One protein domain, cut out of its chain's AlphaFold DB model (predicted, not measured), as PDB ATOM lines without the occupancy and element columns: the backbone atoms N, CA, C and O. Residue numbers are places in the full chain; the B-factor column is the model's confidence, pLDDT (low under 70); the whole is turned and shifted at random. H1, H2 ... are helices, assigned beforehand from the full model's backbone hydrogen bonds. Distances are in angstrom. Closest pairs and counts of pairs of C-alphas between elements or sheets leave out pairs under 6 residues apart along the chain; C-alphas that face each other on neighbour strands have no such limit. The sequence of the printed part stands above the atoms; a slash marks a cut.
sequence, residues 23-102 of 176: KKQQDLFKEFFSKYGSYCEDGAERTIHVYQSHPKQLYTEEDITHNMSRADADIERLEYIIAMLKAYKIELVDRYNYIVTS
ATOM      1  N   LYS A  23     -46.526  17.018 -19.212       86.38
ATOM      2  CA  LYS A  23     -45.059  17.087 -19.152       86.38
ATOM      3  C   LYS A  23     -44.452  15.713 -18.851       86.38
ATOM      4  O   LYS A  23     -43.641  15.237 -19.630       86.38
ATOM      5  N   LYS A  24     -44.904  15.047 -17.783       83.50
ATOM      6  CA  LYS A  24     -44.383  13.724 -17.402       83.50
ATOM      7  C   LYS A  24     -44.662  12.656 -18.463       83.50
ATOM      8  O   LYS A  24     -43.792  11.842 -18.750       83.50
ATOM      9  N   GLN A  25     -45.828  12.705 -19.112       85.50
ATOM     10  CA  GLN A  25     -46.112  11.859 -20.274       85.50
ATOM     11  C   GLN A  25     -45.089  12.080 -21.398       85.50
ATOM     12  O   GLN A  25     -44.553  11.111 -21.930       85.50
ATOM     13  N   GLN A  26     -44.818  13.335 -21.763       88.56
ATOM     14  CA  GLN A  26     -43.859  13.661 -22.820       88.56
ATOM     15  C   GLN A  26     -42.434  13.236 -22.459       88.56
ATOM     16  O   GLN A  26     -41.709  12.767 -23.334       88.56
ATOM     17  N   ASP A  27     -42.043  13.371 -21.194       90.31
ATOM     18  CA  ASP A  27     -40.729  12.949 -20.710       90.31
ATOM     19  C   ASP A  27     -40.584  11.417 -20.797       90.31
ATOM     20  O   ASP A  27     -39.624  10.935 -21.397       90.31
ATOM     21  N   LEU A  28     -41.586  10.652 -20.341       90.38
ATOM     22  CA  LEU A  28     -41.625   9.186 -20.473       90.38
ATOM     23  C   LEU A  28     -41.641   8.723 -21.939       90.38
ATOM     24  O   LEU A  28     -40.980   7.747 -22.291       90.38
ATOM     25  N   PHE A  29     -42.378   9.418 -22.812       91.62
ATOM     26  CA  PHE A  29     -42.375   9.131 -24.248       91.62
ATOM     27  C   PHE A  29     -40.991   9.365 -24.860       91.62
ATOM     28  O   PHE A  29     -40.461   8.486 -25.535       91.62
ATOM     29  N   LYS A  30     -40.374  10.523 -24.595       91.81
ATOM     30  CA  LYS A  30     -39.023  10.821 -25.082       91.81
ATOM     31  C   LYS A  30     -38.021   9.807 -24.568       91.81
ATOM     32  O   LYS A  30     -37.188   9.342 -25.335       91.81
ATOM     33  N   GLU A  31     -38.115   9.437 -23.296       91.12
ATOM     34  CA  GLU A  31     -37.235   8.432 -22.729       91.12
ATOM     35  C   GLU A  31     -37.393   7.085 -23.423       91.12
ATOM     36  O   GLU A  31     -36.383   6.463 -23.752       91.12
ATOM     37  N   PHE A  32     -38.620   6.655 -23.732       91.69
ATOM     38  CA  PHE A  32     -38.853   5.408 -24.461       91.69
ATOM     39  C   PHE A  32     -38.032   5.330 -25.756       91.69
ATOM     40  O   PHE A  32     -37.442   4.282 -26.029       91.69
ATOM     41  N   PHE A  33     -37.932   6.455 -26.471       93.06
ATOM     42  CA  PHE A  33     -37.210   6.620 -27.735       93.06
ATOM     43  C   PHE A  33     -35.755   7.111 -27.603       93.06
ATOM     44  O   PHE A  33     -35.055   7.266 -28.604       93.06
ATOM     45  N   SER A  34     -35.253   7.311 -26.384       89.56
ATOM     46  CA  SER A  34     -33.855   7.680 -26.155       89.56
ATOM     47  C   SER A  34     -32.921   6.472 -26.254       89.56
ATOM     48  O   SER A  34     -33.136   5.440 -25.617       89.56
ATOM     49  N   LYS A  35     -31.827   6.622 -27.009       78.75
ATOM     50  CA  LYS A  35     -30.714   5.663 -27.105       78.75
ATOM     51  C   LYS A  35     -29.431   6.341 -26.635       78.75
ATOM     52  O   LYS A  35     -29.120   7.443 -27.072       78.75
ATOM     53  N   TYR A  36     -28.688   5.689 -25.738       75.62
ATOM     54  CA  TYR A  36     -27.431   6.217 -25.181       75.62
ATOM     55  C   TYR A  36     -27.539   7.660 -24.638       75.62
ATOM     56  O   TYR A  36     -26.625   8.460 -24.800       75.62
ATOM     57  N   GLY A  37     -28.672   8.004 -24.013       74.19
ATOM     58  CA  GLY A  37     -28.916   9.333 -23.432       74.19
ATOM     59  C   GLY A  37     -29.415  10.404 -24.411       74.19
ATOM     60  O   GLY A  37     -29.697  11.519 -23.979       74.19
ATOM     61  N   SER A  38     -29.581  10.073 -25.694       80.94
ATOM     62  CA  SER A  38     -30.060  11.001 -26.723       80.94
ATOM     63  C   SER A  38     -31.382  10.534 -27.323       80.94
ATOM     64  O   SER A  38     -31.526   9.367 -27.688       80.94
ATOM     65  N   TYR A  39     -32.335  11.457 -27.459       85.50
ATOM     66  CA  TYR A  39     -33.608  11.207 -28.136       85.50
ATOM     67  C   TYR A  39     -33.386  10.882 -29.620       85.50
ATOM     68  O   TYR A  39     -32.585  11.537 -30.289       85.50
ATOM     69  N   CYS A  40     -34.106   9.883 -30.130       83.06
ATOM     70  CA  CYS A  40     -34.042   9.443 -31.517       83.06
ATOM     71  C   CYS A  40     -35.463   9.304 -32.078       83.06
ATOM     72  O   CYS A  40     -36.337   8.771 -31.405       83.06
ATOM     73  N   GLU A  41     -35.701   9.771 -33.304       84.81
ATOM     74  CA  GLU A  41     -37.018   9.661 -33.957       84.81
ATOM     75  C   GLU A  41     -37.245   8.303 -34.644       84.81
ATOM     76  O   GLU A  41     -38.349   8.015 -35.109       84.81
ATOM     77  N   ASP A  42     -36.218   7.449 -34.687       85.62
ATOM     78  CA  ASP A  42     -36.315   6.093 -35.224       85.62
ATOM     79  C   ASP A  42     -36.969   5.122 -34.227       85.62
ATOM     80  O   ASP A  42     -37.192   5.417 -33.054       85.62
ATOM     81  N   GLY A  43     -37.222   3.890 -34.677       82.31
ATOM     82  CA  GLY A  43     -37.719   2.824 -33.810       82.31
ATOM     83  C   GLY A  43     -36.814   2.566 -32.595       82.31
ATOM     84  O   GLY A  43     -35.585   2.468 -32.708       82.31
ATOM     85  N   ALA A  44     -37.439   2.408 -31.428       87.06
ATOM     86  CA  ALA A  44     -36.779   2.017 -30.190       87.06
ATOM     87  C   ALA A  44     -36.923   0.513 -29.936       87.06
ATOM     88  O   ALA A  44     -38.002  -0.057 -30.086       87.06
ATOM     89  N   GLU A  45     -35.828  -0.114 -29.512       86.69
ATOM     90  CA  GLU A  45     -35.807  -1.489 -29.024       86.69
ATOM     91  C   GLU A  45     -35.405  -1.466 -27.550       86.69
ATOM     92  O   GLU A  45     -34.449  -0.785 -27.168       86.69
ATOM     93  N   ARG A  46     -36.149  -2.193 -26.714       85.50
ATOM     94  CA  ARG A  46     -35.862  -2.337 -25.286       85.50
ATOM     95  C   ARG A  46     -35.989  -3.798 -24.889       85.50
ATOM     96  O   ARG A  46     -37.073  -4.370 -24.974       85.50
ATOM     97  N   THR A  47     -34.892  -4.359 -24.396       89.06
ATOM     98  CA  THR A  47     -34.833  -5.736 -23.901       89.06
ATOM     99  C   THR A  47     -34.682  -5.728 -22.386       89.06
ATOM    100  O   THR A  47     -33.876  -4.978 -21.825       89.06
ATOM    101  N   ILE A  48     -35.485  -6.549 -21.712       88.50
ATOM    102  CA  ILE A  48     -35.458  -6.724 -20.259       88.50
ATOM    103  C   ILE A  48     -35.023  -8.155 -19.989       88.50
ATOM    104  O   ILE A  48     -35.650  -9.097 -20.471       88.50
ATOM    105  N   HIS A  49     -33.953  -8.311 -19.221       90.62
ATOM    106  CA  HIS A  49     -33.488  -9.610 -18.767       90.62
ATOM    107  C   HIS A  49     -33.764  -9.726 -17.272       90.62
ATOM    108  O   HIS A  49     -33.237  -8.928 -16.503       90.62
ATOM    109  N   VAL A  50     -34.573 -10.712 -16.890       93.38
ATOM    110  CA  VAL A  50     -34.879 -11.040 -15.494       93.38
ATOM    111  C   VAL A  50     -34.216 -12.375 -15.183       93.38
ATOM    112  O   VAL A  50     -34.503 -13.379 -15.837       93.38
ATOM    113  N   TYR A  51     -33.320 -12.383 -14.202       89.56
ATOM    114  CA  TYR A  51     -32.598 -13.580 -13.772       89.56
ATOM    115  C   TYR A  51     -32.829 -13.791 -12.286       89.56
ATOM    116  O   TYR A  51     -32.394 -12.970 -11.481       89.56
ATOM    117  N   GLN A  52     -33.487 -14.897 -11.942       89.75
ATOM    118  CA  GLN A  52     -33.833 -15.227 -10.566       89.75
ATOM    119  C   GLN A  52     -33.403 -16.650 -10.225       89.75
ATOM    120  O   GLN A  52     -33.513 -17.563 -11.048       89.75
ATOM    121  N   SER A  53     -32.913 -16.826  -9.002       93.69
ATOM    122  CA  SER A  53     -32.550 -18.137  -8.473       93.69
ATOM    123  C   SER A  53     -33.788 -18.833  -7.920       93.69
ATOM    124  O   SER A  53     -34.651 -18.202  -7.309       93.69
ATOM    125  N   HIS A  54     -33.887 -20.150  -8.094       95.19
ATOM    126  CA  HIS A  54     -34.982 -20.897  -7.485       95.19
ATOM    127  C   HIS A  54     -34.831 -20.860  -5.948       95.19
ATOM    128  O   HIS A  54     -33.767 -21.238  -5.464       95.19
ATOM    129  N   PRO A  55     -35.866 -20.519  -5.148       95.88
ATOM    130  CA  PRO A  55     -35.719 -20.332  -3.695       95.88
ATOM    131  C   PRO A  55     -35.100 -21.521  -2.945       95.88
ATOM    132  O   PRO A  55     -34.311 -21.337  -2.031       95.88
ATOM    133  N   LYS A  56     -35.386 -22.761  -3.376       96.56
ATOM    134  CA  LYS A  56     -34.759 -23.992  -2.836       96.56
ATOM    135  C   LYS A  56     -33.230 -24.080  -2.991       96.56
ATOM    136  O   LYS A  56     -32.634 -24.975  -2.408       96.56
ATOM    137  N   GLN A  57     -32.621 -23.237  -3.821       95.38
ATOM    138  CA  GLN A  57     -31.172 -23.183  -4.044       95.38
ATOM    139  C   GLN A  57     -30.502 -22.059  -3.238       95.38
ATOM    140  O   GLN A  57     -29.302 -21.849  -3.389       95.38
ATOM    141  N   LEU A  58     -31.266 -21.336  -2.415       96.44
ATOM    142  CA  LEU A  58     -30.778 -20.286  -1.526       96.44
ATOM    143  C   LEU A  58     -30.657 -20.877  -0.122       96.44
ATOM    144  O   LEU A  58     -31.629 -21.422   0.402       96.44
ATOM    145  N   TYR A  59     -29.465 -20.811   0.467       96.38
ATOM    146  CA  TYR A  59     -29.160 -21.541   1.705       96.38
ATOM    147  C   TYR A  59     -28.926 -20.626   2.905       96.38
ATOM    148  O   TYR A  59     -28.875 -21.111   4.035       96.38
ATOM    149  N   THR A  60     -28.803 -19.320   2.678       97.81
ATOM    150  CA  THR A  60     -28.602 -18.328   3.734       97.81
ATOM    151  C   THR A  60     -29.686 -17.253   3.700       97.81
ATOM    152  O   THR A  60     -30.309 -16.996   2.669       97.81
ATOM    153  N   GLU A  61     -29.925 -16.614   4.844       96.69
ATOM    154  CA  GLU A  61     -30.817 -15.450   4.939       96.69
ATOM    155  C   GLU A  61     -30.331 -14.292   4.048       96.69
ATOM    156  O   GLU A  61     -31.130 -13.619   3.394       96.69
ATOM    157  N   GLU A  62     -29.012 -14.111   3.956       96.69
ATOM    158  CA  GLU A  62     -28.384 -13.116   3.086       96.69
ATOM    159  C   GLU A  62     -28.690 -13.390   1.602       96.69
ATOM    160  O   GLU A  62     -29.113 -12.484   0.885       96.69
ATOM    161  N   ASP A  63     -28.605 -14.650   1.152       94.88
ATOM    162  CA  ASP A  63     -28.970 -15.027  -0.219       94.88
ATOM    163  C   ASP A  63     -30.438 -14.701  -0.530       94.88
ATOM    164  O   ASP A  63     -30.764 -14.208  -1.614       94.88
ATOM    165  N   ILE A  64     -31.341 -14.985   0.413       96.06
ATOM    166  CA  ILE A  64     -32.780 -14.754   0.245       96.06
ATOM    167  C   ILE A  64     -33.067 -13.258   0.139       96.06
ATOM    168  O   ILE A  64     -33.709 -12.829  -0.821       96.06
ATOM    169  N   THR A  65     -32.563 -12.455   1.077       97.06
ATOM    170  CA  THR A  65     -32.778 -10.999   1.087       97.06
ATOM    171  C   THR A  65     -32.152 -10.316  -0.130       97.06
ATOM    172  O   THR A  65     -32.776  -9.438  -0.728       97.06
ATOM    173  N   HIS A  66     -30.980 -10.776  -0.583       94.56
ATOM    174  CA  HIS A  66     -30.370 -10.306  -1.825       94.56
ATOM    175  C   HIS A  66     -31.249 -10.594  -3.055       94.56
ATOM    176  O   HIS A  66     -31.463  -9.707  -3.880       94.56
ATOM    177  N   ASN A  67     -31.797 -11.811  -3.185       95.62
ATOM    178  CA  ASN A  67     -32.687 -12.149  -4.305       95.62
ATOM    179  C   ASN A  67     -34.031 -11.401  -4.221       95.62
ATOM    180  O   ASN A  67     -34.546 -10.991  -5.259       95.62
ATOM    181  N   MET A  68     -34.572 -11.160  -3.018       95.81
ATOM    182  CA  MET A  68     -35.756 -10.307  -2.833       95.81
ATOM    183  C   MET A  68     -35.504  -8.888  -3.349       95.81
ATOM    184  O   MET A  68     -36.253  -8.411  -4.192       95.81
ATOM    185  N   SER A  69     -34.395  -8.258  -2.947       94.75
ATOM    186  CA  SER A  69     -34.042  -6.913  -3.421       94.75
ATOM    187  C   SER A  69     -33.861  -6.853  -4.942       94.75
ATOM    188  O   SER A  69     -34.263  -5.880  -5.579       94.75
ATOM    189  N   ARG A  70     -33.299  -7.905  -5.552       94.31
ATOM    190  CA  ARG A  70     -33.211  -8.007  -7.017       94.31
ATOM    191  C   ARG A  70     -34.583  -8.118  -7.673       94.31
ATOM    192  O   ARG A  70     -34.793  -7.506  -8.714       94.31
ATOM    193  N   ALA A  71     -35.492  -8.899  -7.093       95.00
ATOM    194  CA  ALA A  71     -36.860  -9.010  -7.585       95.00
ATOM    195  C   ALA A  71     -37.598  -7.666  -7.498       95.00
ATOM    196  O   ALA A  71     -38.241  -7.283  -8.473       95.00
ATOM    197  N   ASP A  72     -37.443  -6.924  -6.400       92.94
ATOM    198  CA  ASP A  72     -38.027  -5.588  -6.240       92.94
ATOM    199  C   ASP A  72     -37.499  -4.615  -7.307       92.94
ATOM    200  O   ASP A  72     -38.284  -3.966  -7.998       92.94
ATOM    201  N   ALA A  73     -36.183  -4.591  -7.545       89.75
ATOM    202  CA  ALA A  73     -35.583  -3.755  -8.589       89.75
ATOM    203  C   ALA A  73     -36.066  -4.121 -10.009       89.75
ATOM    204  O   ALA A  73     -36.279  -3.243 -10.852       89.75
ATOM    205  N   ASP A  74     -36.253  -5.415 -10.297       93.69
ATOM    206  CA  ASP A  74     -36.821  -5.869 -11.571       93.69
ATOM    207  C   ASP A  74     -38.292  -5.440 -11.716       93.69
ATOM    208  O   ASP A  74     -38.699  -5.025 -12.806       93.69
ATOM    209  N   ILE A  75     -39.081  -5.498 -10.635       89.69
ATOM    210  CA  ILE A  75     -40.473  -5.022 -10.610       89.69
ATOM    211  C   ILE A  75     -40.523  -3.521 -10.902       89.69
ATOM    212  O   ILE A  75     -41.212  -3.122 -11.840       89.69
ATOM    213  N   GLU A  76     -39.747  -2.705 -10.188       88.06
ATOM    214  CA  GLU A  76     -39.687  -1.252 -10.405       88.06
ATOM    215  C   GLU A  76     -39.317  -0.917 -11.858       88.06
ATOM    216  O   GLU A  76     -39.962  -0.094 -12.518       88.06
ATOM    217  N   ARG A  77     -38.321  -1.618 -12.419       88.94
ATOM    218  CA  ARG A  77     -37.923  -1.456 -13.824       88.94
ATOM    219  C   ARG A  77     -39.050  -1.820 -14.794       88.94
ATOM    220  O   ARG A  77     -39.236  -1.135 -15.805       88.94
ATOM    221  N   LEU A  78     -39.776  -2.906 -14.536       90.88
ATOM    222  CA  LEU A  78     -40.908  -3.332 -15.362       90.88
ATOM    223  C   LEU A  78     -42.051  -2.317 -15.301       90.88
ATOM    224  O   LEU A  78     -42.602  -1.955 -16.342       90.88
ATOM    225  N   GLU A  79     -42.377  -1.815 -14.113       87.69
ATOM    226  CA  GLU A  79     -43.393  -0.780 -13.912       87.69
ATOM    227  C   GLU A  79     -43.037   0.515 -14.647       87.69
ATOM    228  O   GLU A  79     -43.890   1.104 -15.321       87.69
ATOM    229  N   TYR A  80     -41.762   0.903 -14.625       85.75
ATOM    230  CA  TYR A  80     -41.265   2.046 -15.382       85.75
ATOM    231  C   TYR A  80     -41.466   1.879 -16.896       85.75
ATOM    232  O   TYR A  80     -41.950   2.775 -17.595       85.75
ATOM    233  N   ILE A  81     -41.164   0.691 -17.423       89.19
ATOM    234  CA  ILE A  81     -41.362   0.381 -18.844       89.19
ATOM    235  C   ILE A  81     -42.851   0.355 -19.206       89.19
ATOM    236  O   ILE A  81     -43.232   0.845 -20.272       89.19
ATOM    237  N   ILE A  82     -43.711  -0.132 -18.309       87.62
ATOM    238  CA  ILE A  82     -45.166  -0.037 -18.469       87.62
ATOM    239  C   ILE A  82     -45.606   1.432 -18.560       87.62
ATOM    240  O   ILE A  82     -46.446   1.757 -19.405       87.62
ATOM    241  N   ALA A  83     -45.057   2.326 -17.735       85.62
ATOM    242  CA  ALA A  83     -45.371   3.755 -17.786       85.62
ATOM    243  C   ALA A  83     -44.965   4.387 -19.130       85.62
ATOM    244  O   ALA A  83     -45.779   5.070 -19.759       85.62
ATOM    245  N   MET A  84     -43.767   4.077 -19.635       89.81
ATOM    246  CA  MET A  84     -43.322   4.516 -20.964       89.81
ATOM    247  C   MET A  84     -44.231   4.001 -22.094       89.81
ATOM    248  O   MET A  84     -44.626   4.766 -22.974       89.81
ATOM    249  N   LEU A  85     -44.634   2.726 -22.056       90.69
ATOM    250  CA  LEU A  85     -45.558   2.153 -23.046       90.69
ATOM    251  C   LEU A  85     -46.947   2.804 -22.995       90.69
ATOM    252  O   LEU A  85     -47.581   3.007 -24.033       90.69
ATOM    253  N   LYS A  86     -47.430   3.160 -21.798       86.62
ATOM    254  CA  LYS A  86     -48.668   3.934 -21.639       86.62
ATOM    255  C   LYS A  86     -48.537   5.319 -22.272       86.62
ATOM    256  O   LYS A  86     -49.446   5.708 -23.000       86.62
ATOM    257  N   ALA A  87     -47.425   6.024 -22.048       88.00
ATOM    258  CA  ALA A  87     -47.164   7.319 -22.676       88.00
ATOM    259  C   ALA A  87     -47.128   7.211 -24.210       88.00
ATOM    260  O   ALA A  87     -47.830   7.954 -24.893       88.00
ATOM    261  N   TYR A  88     -46.425   6.211 -24.749       91.88
ATOM    262  CA  TYR A  88     -46.413   5.917 -26.185       91.88
ATOM    263  C   TYR A  88     -47.818   5.674 -26.752       91.88
ATOM    264  O   TYR A  88     -48.173   6.211 -27.800       91.88
ATOM    265  N   LYS A  89     -48.658   4.909 -26.046       89.06
ATOM    266  CA  LYS A  89     -50.041   4.677 -26.471       89.06
ATOM    267  C   LYS A  89     -50.861   5.972 -26.537       89.06
ATOM    268  O   LYS A  89     -51.706   6.079 -27.421       89.06
ATOM    269  N   ILE A  90     -50.636   6.932 -25.639       85.44
ATOM    270  CA  ILE A  90     -51.323   8.231 -25.697       85.44
ATOM    271  C   ILE A  90     -50.892   9.001 -26.953       85.44
ATOM    272  O   ILE A  90     -51.754   9.447 -27.703       85.44
ATOM    273  N   GLU A  91     -49.592   9.059 -27.255       89.81
ATOM    274  CA  GLU A  91     -49.095   9.697 -28.487       89.81
ATOM    275  C   GLU A  91     -49.647   9.021 -29.758       89.81
ATOM    276  O   GLU A  91     -49.965   9.690 -30.743       89.81
ATOM    277  N   LEU A  92     -49.843   7.696 -29.743       91.50
ATOM    278  CA  LEU A  92     -50.517   6.990 -30.838       91.50
ATOM    279  C   LEU A  92     -51.984   7.402 -30.998       91.50
ATOM    280  O   LEU A  92     -52.465   7.487 -32.128       91.50
ATOM    281  N   VAL A  93     -52.701   7.648 -29.899       86.88
ATOM    282  CA  VAL A  93     -54.081   8.157 -29.945       86.88
ATOM    283  C   VAL A  93     -54.102   9.568 -30.524       86.88
ATOM    284  O   VAL A  93     -54.920   9.847 -31.398       86.88
ATOM    285  N   ASP A  94     -53.173  10.431 -30.118       87.56
ATOM    286  CA  ASP A  94     -53.055  11.785 -30.668       87.56
ATOM    287  C   ASP A  94     -52.733  11.749 -32.165       87.56
ATOM    288  O   ASP A  94     -53.374  12.442 -32.962       87.56
ATOM    289  N   ARG A  95     -51.818  10.867 -32.588       92.25
ATOM    290  CA  ARG A  95     -51.516  10.662 -34.011       92.25
ATOM    291  C   ARG A  95     -52.703  10.083 -34.776       92.25
ATOM    292  O   ARG A  95     -52.948  10.499 -35.907       92.25
ATOM    293  N   TYR A  96     -53.445   9.151 -34.184       90.00
ATOM    294  CA  TYR A  96     -54.664   8.610 -34.781       90.00
ATOM    295  C   TYR A  96     -55.699   9.714 -34.997       90.00
ATOM    296  O   TYR A  96     -56.180   9.875 -36.118       90.00
ATOM    297  N   ASN A  97     -55.979  10.506 -33.957       87.44
ATOM    298  CA  ASN A  97     -56.901  11.636 -34.012       87.44
ATOM    299  C   ASN A  97     -56.485  12.617 -35.106       87.44
ATOM    300  O   ASN A  97     -57.296  12.939 -35.967       87.44
ATOM    301  N   TYR A  98     -55.202  12.989 -35.144       90.25
ATOM    302  CA  TYR A  98     -54.651  13.810 -36.214       90.25
ATOM    303  C   TYR A  98     -54.964  13.230 -37.599       90.25
ATOM    304  O   TYR A  98     -55.477  13.951 -38.447       90.25
ATOM    305  N   ILE A  99     -54.709  11.940 -37.841       89.00
ATOM    306  CA  ILE A  99     -54.936  11.316 -39.155       89.00
ATOM    307  C   ILE A  99     -56.420  11.325 -39.539       89.00
ATOM    308  O   ILE A  99     -56.746  11.648 -40.678       89.00
ATOM    309  N   VAL A 100     -57.321  10.971 -38.617       89.12
ATOM    310  CA  VAL A 100     -58.753  10.835 -38.942       89.12
ATOM    311  C   VAL A 100     -59.484  12.170 -39.045       89.12
ATOM    312  O   VAL A 100     -60.492  12.243 -39.742       89.12
ATOM    313  N   THR A 101     -58.996  13.220 -38.378       90.25
ATOM    314  CA  THR A 101     -59.597  14.562 -38.445       90.25
ATOM    315  C   THR A 101     -58.879  15.504 -39.403       90.25
ATOM    316  O   THR A 101     -59.380  16.602 -39.648       90.25
ATOM    317  N   SER A 102     -57.701  15.133 -39.917       92.62
ATOM    318  CA  SER A 102     -56.962  15.989 -40.846       92.62
ATOM    319  C   SER A 102     -57.775  16.214 -42.120       92.62
ATOM    320  O   SER A 102     -58.289  15.254 -42.698       92.62
TER     321      SER A 102
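This is residues 23 to 102 of the 176 residues of an uncharacterized protein of Eubacterium sp (UniProt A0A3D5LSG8). One very long, straight helix, H2, makes the long axis of a rod, and a short helix, H1, crosses it about perpendicular at H2 residues 81 to 91. Between the two helices a long strand-poor link, residues 33 to 60, first makes a small loop near H1 and then runs the length of much of H2 to reach its first residue. The printed part has 80 residues with two named helices, H1 then H2, and no named strand; the class is all helix. It is extended, with a radius of gyration of the C-alphas of 18.2 A and spans of 63 by 24 by 20 A.

H1 is residues 23 to 32, from C-alpha 23 at (-45.059, 17.087, -19.152) to C-alpha 32 at (-38.853, 5.408, -24.461). Residues 33 to 60 follow with no named element; within them residues 34 to 35 pair with residues 38 to 39, antiparallel. H2 is residues 61 to 101, 60.1 A from first to last C-alpha, ending with C-alpha 101 at (-59.597, 14.562, -38.445).

H1 and H2 touch, with 16 pairs of C-alphas within 8 A. The closest C-alphas of the two are those of Leu 28 and Met 84, 5.0 A apart. Their lines stand about perpendicular, at 73 degrees. H2 touches H1 with residues 81 to 91 alone. In H1 and H2 every O i to N i+4 pair is within hydrogen-bond range.

The two C-alphas farthest apart are those of Tyr 59 and Ser 102, 63.2 A. Residues 92 to 102, of which 92 to 101 belong to H2, stand free; the body without them spans 48 by 20 by 18 A. The link from H1 to H2, 28 residues, is long. The printed part has no cut. Its mean pLDDT is 89.9, and no printed residue is under 70.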